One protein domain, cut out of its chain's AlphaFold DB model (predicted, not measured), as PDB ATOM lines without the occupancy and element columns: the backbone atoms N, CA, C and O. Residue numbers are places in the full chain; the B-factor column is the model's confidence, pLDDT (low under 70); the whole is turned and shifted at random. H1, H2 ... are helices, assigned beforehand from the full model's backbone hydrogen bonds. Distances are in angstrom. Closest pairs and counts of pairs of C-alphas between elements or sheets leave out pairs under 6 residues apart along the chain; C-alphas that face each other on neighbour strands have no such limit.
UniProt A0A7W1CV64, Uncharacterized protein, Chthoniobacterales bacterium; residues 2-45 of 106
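AT A GLANCE: This is residues 2 to 45 of the 106 residues of an uncharacterized protein of Chthoniobacterales bacterium (UniProt A0A7W1CV64). What is the shape? One long, nearly straight helix, H1, makes most of the length, and a short helix, H2, turns off at its far end to make a corner, with residues 42 to 45 as a tail beyond. What is it built of? The printed part has 44 residues with two named helices, H1 then H2, and no named strand; its class is all helix. How spread out is it? It is extended, with a radius of gyration of the C-alphas of 18.5 A, and it spans 63 by 13 by 7 A, only just a rod.

HOW THE PARTS SIT: How does H1, residues 2 to 32, stand to H2, residues 35 to 41? They are close but not clearly touching, with 2 pairs of C-alphas within 8 A. The closest C-alphas are those of Leu 31 and Leu 37, 6.9 A apart. At what angle do they stand? Their lines are about perpendicular, at 88 degrees. What do the backbones show? In H1 and H2 every O i to N i+4 pair is within hydrogen-bond range.

IN THESE COORDINATES: Where is H1? It runs from C-alpha 2 at (-25.653, -14.522, 23.396) to C-alpha 32 at (-39.473, -45.371, -6.812), 45.3 A. Where is H2? It begins at Pro 35 and ends at C-alpha 41, at (-47.685, -41.532, -14.347), 10.0 A from its first C-alpha.

THE WHOLE: How large is it? The two C-alphas farthest apart, those of Arg 2 and Ser 45, are 63.4 A apart. Is anything cut or long? The printed part has no cut, and the link from H1 to H2 is tight. Where is confidence low? The mean pLDDT of the printed part is 78.3, and residue 2, residue 33 and residues 35 to 45 are under 70.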
ATOM      1  N   ARG A   2     -25.186 -14.632  24.805       65.62
ATOM      2  CA  ARG A   2     -25.653 -14.522  23.396       65.62
ATOM      3  C   ARG A   2     -25.031 -15.507  22.384       65.62
ATOM      4  O   ARG A   2     -25.743 -16.026  21.537       65.62
ATOM      5  N   LEU A   3     -23.730 -15.798  22.478       71.88
ATOM      6  CA  LEU A   3     -23.034 -16.676  21.519       71.88
ATOM      7  C   LEU A   3     -23.461 -18.152  21.620       71.88
ATOM      8  O   LEU A   3     -23.544 -18.837  20.604       71.88
ATOM      9  N   ALA A   4     -23.785 -18.629  22.827       70.19
ATOM     10  CA  ALA A   4     -24.284 -19.988  23.040       70.19
ATOM     11  C   ALA A   4     -25.677 -20.176  22.411       70.19
ATOM     12  O   ALA A   4     -25.901 -21.150  21.703       70.19
ATOM     13  N   SER A   5     -26.564 -19.186  22.562       71.19
ATOM     14  CA  SER A   5     -27.909 -19.195  21.968       71.19
ATOM     15  C   SER A   5     -27.889 -19.196  20.432       71.19
ATOM     16  O   SER A   5     -28.643 -19.939  19.805       71.19
ATOM     17  N   LEU A   6     -26.979 -18.440  19.804       73.50
ATOM     18  CA  LEU A   6     -26.811 -18.457  18.344       73.50
ATOM     19  C   LEU A   6     -26.276 -19.806  17.835       73.50
ATOM     20  O   LEU A   6     -26.702 -20.288  16.783       73.50
ATOM     21  N   ARG A   7     -25.371 -20.441  18.590       70.12
ATOM     22  CA  ARG A   7     -24.837 -21.771  18.264       70.12
ATOM     23  C   ARG A   7     -25.925 -22.842  18.374       70.12
ATOM     24  O   ARG A   7     -26.074 -23.623  17.433       70.12
ATOM     25  N   GLU A   8     -26.727 -22.805  19.435       73.31
ATOM     26  CA  GLU A   8     -27.898 -23.668  19.650       73.31
ATOM     27  C   GLU A   8     -28.882 -23.553  18.473       73.31
ATOM     28  O   GLU A   8     -29.165 -24.543  17.796       73.31
ATOM     29  N   ALA A   9     -29.297 -22.329  18.129       72.00
ATOM     30  CA  ALA A   9     -30.220 -22.061  17.025       72.00
ATOM     31  C   ALA A   9     -29.666 -22.523  15.663       72.00
ATOM     32  O   ALA A   9     -30.390 -23.102  14.847       72.00
ATOM     33  N   SER A  10     -28.364 -22.329  15.418       76.88
ATOM     34  CA  SER A  10     -27.709 -22.792  14.187       76.88
ATOM     35  C   SER A  10     -27.656 -24.320  14.089       76.88
ATOM     36  O   SER A  10     -27.807 -24.874  12.997       76.88
ATOM     37  N   SER A  11     -27.484 -25.006  15.223       82.88
ATOM     38  CA  SER A  11     -27.484 -26.466  15.291       82.88
ATOM     39  C   SER A  11     -28.885 -27.040  15.094       82.88
ATOM     40  O   SER A  11     -29.045 -28.008  14.352       82.88
ATOM     41  N   LEU A  12     -29.909 -26.386  15.651       89.31
ATOM     42  CA  LEU A  12     -31.310 -26.759  15.486       89.31
ATOM     43  C   LEU A  12     -31.732 -26.660  14.013       89.31
ATOM     44  O   LEU A  12     -32.265 -27.615  13.453       89.31
ATOM     45  N   ARG A  13     -31.391 -25.550  13.344       90.69
ATOM     46  CA  ARG A  13     -31.655 -25.358  11.908       90.69
ATOM     47  C   ARG A  13     -31.000 -26.441  11.048       90.69
ATOM     48  O   ARG A  13     -31.633 -26.963  10.135       90.69
ATOM     49  N   ARG A  14     -29.742 -26.792  11.339       91.12
ATOM     50  CA  ARG A  14     -29.025 -27.865  10.624       91.12
ATOM     51  C   ARG A  14     -29.683 -29.227  10.836       91.12
ATOM     52  O   ARG A  14     -29.781 -29.987   9.881       91.12
ATOM     53  N   ARG A  15     -30.160 -29.520  12.051       93.75
ATOM     54  CA  ARG A  15     -30.885 -30.762  12.360       93.75
ATOM     55  C   ARG A  15     -32.194 -30.857  11.585       93.75
ATOM     56  O   ARG A  15     -32.427 -31.882  10.960       93.75
ATOM     57  N   PHE A  16     -32.999 -29.795  11.557       95.12
ATOM     58  CA  PHE A  16     -34.234 -29.775  10.765       95.12
ATOM     59  C   PHE A  16     -33.970 -29.955   9.273       95.12
ATOM     60  O   PHE A  16     -34.662 -30.728   8.619       95.12
ATOM     61  N   PHE A  17     -32.938 -29.296   8.744       95.19
ATOM     62  CA  PHE A  17     -32.545 -29.470   7.348       95.19
ATOM     63  C   PHE A  17     -32.113 -30.912   7.048       95.19
ATOM     64  O   PHE A  17     -32.579 -31.503   6.078       95.19
ATOM     65  N   ALA A  18     -31.267 -31.502   7.898       94.25
ATOM     66  CA  ALA A  18     -30.828 -32.886   7.743       94.25
ATOM     67  C   ALA A  18     -32.008 -33.868   7.820       94.25
ATOM     68  O   ALA A  18     -32.113 -34.762   6.985       94.25
ATOM     69  N   LEU A  19     -32.924 -33.667   8.771       96.56
ATOM     70  CA  LEU A  19     -34.125 -34.487   8.909       96.56
ATOM     71  C   LEU A  19     -35.023 -34.372   7.669       96.56
ATOM     72  O   LEU A  19     -35.500 -35.385   7.166       96.56
ATOM     73  N   GLY A  20     -35.189 -33.158   7.137       96.94
ATOM     74  CA  GLY A  20     -35.917 -32.915   5.894       96.94
ATOM     75  C   GLY A  20     -35.285 -33.616   4.691       96.94
ATOM     76  O   GLY A  20     -35.996 -34.229   3.903       96.94
ATOM     77  N   MET A  21     -33.954 -33.596   4.574       96.56
ATOM     78  CA  MET A  21     -33.244 -34.304   3.501       96.56
ATOM     79  C   MET A  21     -33.387 -35.821   3.608       96.56
ATOM     80  O   MET A  21     -33.644 -36.477   2.601       96.56
ATOM     81  N   MET A  22     -33.272 -36.379   4.815       95.75
ATOM     82  CA  MET A  22     -33.492 -37.810   5.041       95.75
ATOM     83  C   MET A  22     -34.933 -38.208   4.709       95.75
ATOM     84  O   MET A  22     -35.147 -39.185   3.999       95.75
ATOM     85  N   ALA A  23     -35.919 -37.424   5.152       96.06
ATOM     86  CA  ALA A  23     -37.323 -37.669   4.839       96.06
ATOM     87  C   ALA A  23     -37.594 -37.607   3.326       96.06
ATOM     88  O   ALA A  23     -38.242 -38.500   2.790       96.06
ATOM     89  N   ALA A  24     -37.056 -36.603   2.628       94.06
ATOM     90  CA  ALA A  24     -37.193 -36.478   1.178       94.06
ATOM     91  C   ALA A  24     -36.548 -37.655   0.429       94.06
ATOM     92  O   ALA A  24     -37.123 -38.158  -0.532       94.06
ATOM     93  N   PHE A  25     -35.383 -38.121   0.882       92.88
ATOM     94  CA  PHE A  25     -34.698 -39.268   0.291       92.88
ATOM     95  C   PHE A  25     -35.490 -40.569   0.476       92.88
ATOM     96  O   PHE A  25     -35.718 -41.293  -0.490       92.88
ATOM     97  N   LEU A  26     -35.978 -40.835   1.691       91.25
ATOM     98  CA  LEU A  26     -36.831 -41.994   1.970       91.25
ATOM     99  C   LEU A  26     -38.142 -41.937   1.181       91.25
ATOM    100  O   LEU A  26     -38.593 -42.950   0.653       91.25
ATOM    101  N   PHE A  27     -38.727 -40.747   1.053       89.31
ATOM    102  CA  PHE A  27     -39.913 -40.532   0.237       89.31
ATOM    103  C   PHE A  27     -39.641 -40.825  -1.243       89.31
ATOM    104  O   PHE A  27     -40.424 -41.525  -1.875       89.31
ATOM    105  N   ALA A  28     -38.510 -40.370  -1.789       83.44
ATOM    106  CA  ALA A  28     -38.118 -40.677  -3.163       83.44
ATOM    107  C   ALA A  28     -37.929 -42.186  -3.394       83.44
ATOM    108  O   ALA A  28     -38.385 -42.700  -4.413       83.44
ATOM    109  N   ILE A  29     -37.326 -42.905  -2.439       81.06
ATOM    110  CA  ILE A  29     -37.212 -44.372  -2.494       81.06
ATOM    111  C   ILE A  29     -38.602 -45.016  -2.503       81.06
ATOM    112  O   ILE A  29     -38.878 -45.846  -3.362       81.06
ATOM    113  N   ALA A  30     -39.495 -44.597  -1.605       82.88
ATOM    114  CA  ALA A  30     -40.851 -45.138  -1.533       82.88
ATOM    115  C   ALA A  30     -41.659 -44.882  -2.819       82.88
ATOM    116  O   ALA A  30     -42.417 -45.744  -3.256       82.88
ATOM    117  N   LEU A  31     -41.486 -43.718  -3.454       76.81
ATOM    118  CA  LEU A  31     -42.097 -43.435  -4.756       76.81
ATOM    119  C   LEU A  31     -41.482 -44.287  -5.873       76.81
ATOM    120  O   LEU A  31     -42.212 -44.737  -6.753       76.81
ATOM    121  N   SER A  32     -40.167 -44.521  -5.839       72.50
ATOM    122  CA  SER A  32     -39.473 -45.371  -6.812       72.50
ATOM    123  C   SER A  32     -39.900 -46.835  -6.719       72.50
ATOM    124  O   SER A  32     -39.945 -47.515  -7.741       72.50
ATOM    125  N   ASP A  33     -40.211 -47.312  -5.515       69.25
ATOM    126  CA  ASP A  33     -40.648 -48.687  -5.256       69.25
ATOM    127  C   ASP A  33     -42.175 -48.860  -5.372       69.25
ATOM    128  O   ASP A  33     -42.709 -49.940  -5.138       69.25
ATOM    129  N   SER A  34     -42.912 -47.807  -5.747       74.62
ATOM    130  CA  SER A  34     -44.360 -47.870  -5.963       74.62
ATOM    131  C   SER A  34     -44.685 -48.149  -7.438       74.62
ATOM    132  O   SER A  34     -44.810 -47.210  -8.235       74.62
ATOM    133  N   PRO A  35     -44.906 -49.417  -7.843       64.75
ATOM    134  CA  PRO A  35     -45.285 -49.752  -9.218       64.75
ATOM    135  C   PRO A  35     -46.613 -49.102  -9.625       64.75
ATOM    136  O   PRO A  35     -46.813 -48.773 -10.790       64.75
ATOM    137  N   ARG A  36     -47.503 -48.845  -8.656       61.12
ATOM    138  CA  ARG A  36     -48.796 -48.190  -8.893       61.12
ATOM    139  C   ARG A  36     -48.647 -46.716  -9.248       61.12
ATOM    140  O   ARG A  36     -49.423 -46.214 -10.054       61.12
ATOM    141  N   LEU A  37     -47.650 -46.029  -8.691       65.00
ATOM    142  CA  LEU A  37     -47.334 -44.662  -9.099       65.00
ATOM    143  C   LEU A  37     -46.711 -44.635 -10.497       65.00
ATOM    144  O   LEU A  37     -47.060 -43.774 -11.300       65.00
ATOM    145  N   HIS A  38     -45.826 -45.588 -10.789       63.69
ATOM    146  CA  HIS A  38     -45.200 -45.718 -12.104       63.69
ATOM    147  C   HIS A  38     -46.255 -45.923 -13.207       63.69
ATOM    148  O   HIS A  38     -46.224 -45.250 -14.236       63.69
ATOM    149  N   GLU A  39     -47.244 -46.780 -12.949       61.44
ATOM    150  CA  GLU A  39     -48.380 -47.050 -13.837       61.44
ATOM    151  C   GLU A  39     -49.397 -45.892 -13.900       61.44
ATOM    152  O   GLU A  39     -50.073 -45.697 -14.907       61.44
ATOM    153  N   ALA A  40     -49.506 -45.082 -12.842       64.44
ATOM    154  CA  ALA A  40     -50.354 -43.890 -12.846       64.44
ATOM    155  C   ALA A  40     -49.734 -42.729 -13.641       64.44
ATOM    156  O   ALA A  40     -50.457 -42.001 -14.326       64.44
ATOM    157  N   LEU A  41     -48.408 -42.547 -13.567       65.38
ATOM    158  CA  LEU A  41     -47.685 -41.532 -14.347       65.38
ATOM    159  C   LEU A  41     -47.600 -41.908 -15.828       65.38
ATOM    160  O   LEU A  41     -47.715 -41.041 -16.696       65.38
ATOM    161  N   HIS A  42     -47.427 -43.195 -16.119       62.47
ATOM    162  CA  HIS A  42     -47.425 -43.723 -17.472       62.47
ATOM    163  C   HIS A  42     -48.669 -44.573 -17.670       62.47
ATOM    164  O   HIS A  42     -48.673 -45.742 -17.301       62.47
ATOM    165  N   LYS A  43     -49.710 -44.002 -18.294       54.56
ATOM    166  CA  LYS A  43     -50.892 -44.756 -18.729       54.56
ATOM    167  C   LYS A  43     -50.442 -45.864 -19.688       54.56
ATOM    168  O   LYS A  43     -50.277 -45.628 -20.883       54.56
ATOM    169  N   SER A  44     -50.177 -47.040 -19.127       57.50
ATOM    170  CA  SER A  44     -49.625 -48.183 -19.841       57.50
ATOM    171  C   SER A  44     -50.650 -48.666 -20.856       57.50
ATOM    172  O   SER A  44     -51.778 -49.002 -20.500       57.50
ATOM    173  N   SER A  45     -50.279 -48.692 -22.133       55.84
ATOM    174  CA  SER A  45     -51.128 -49.205 -23.212       55.84
ATOM    175  C   SER A  45     -51.066 -50.736 -23.343       55.84
ATOM    176  O   SER A  45     -51.264 -51.261 -24.434       55.84
TER     177      SER A  45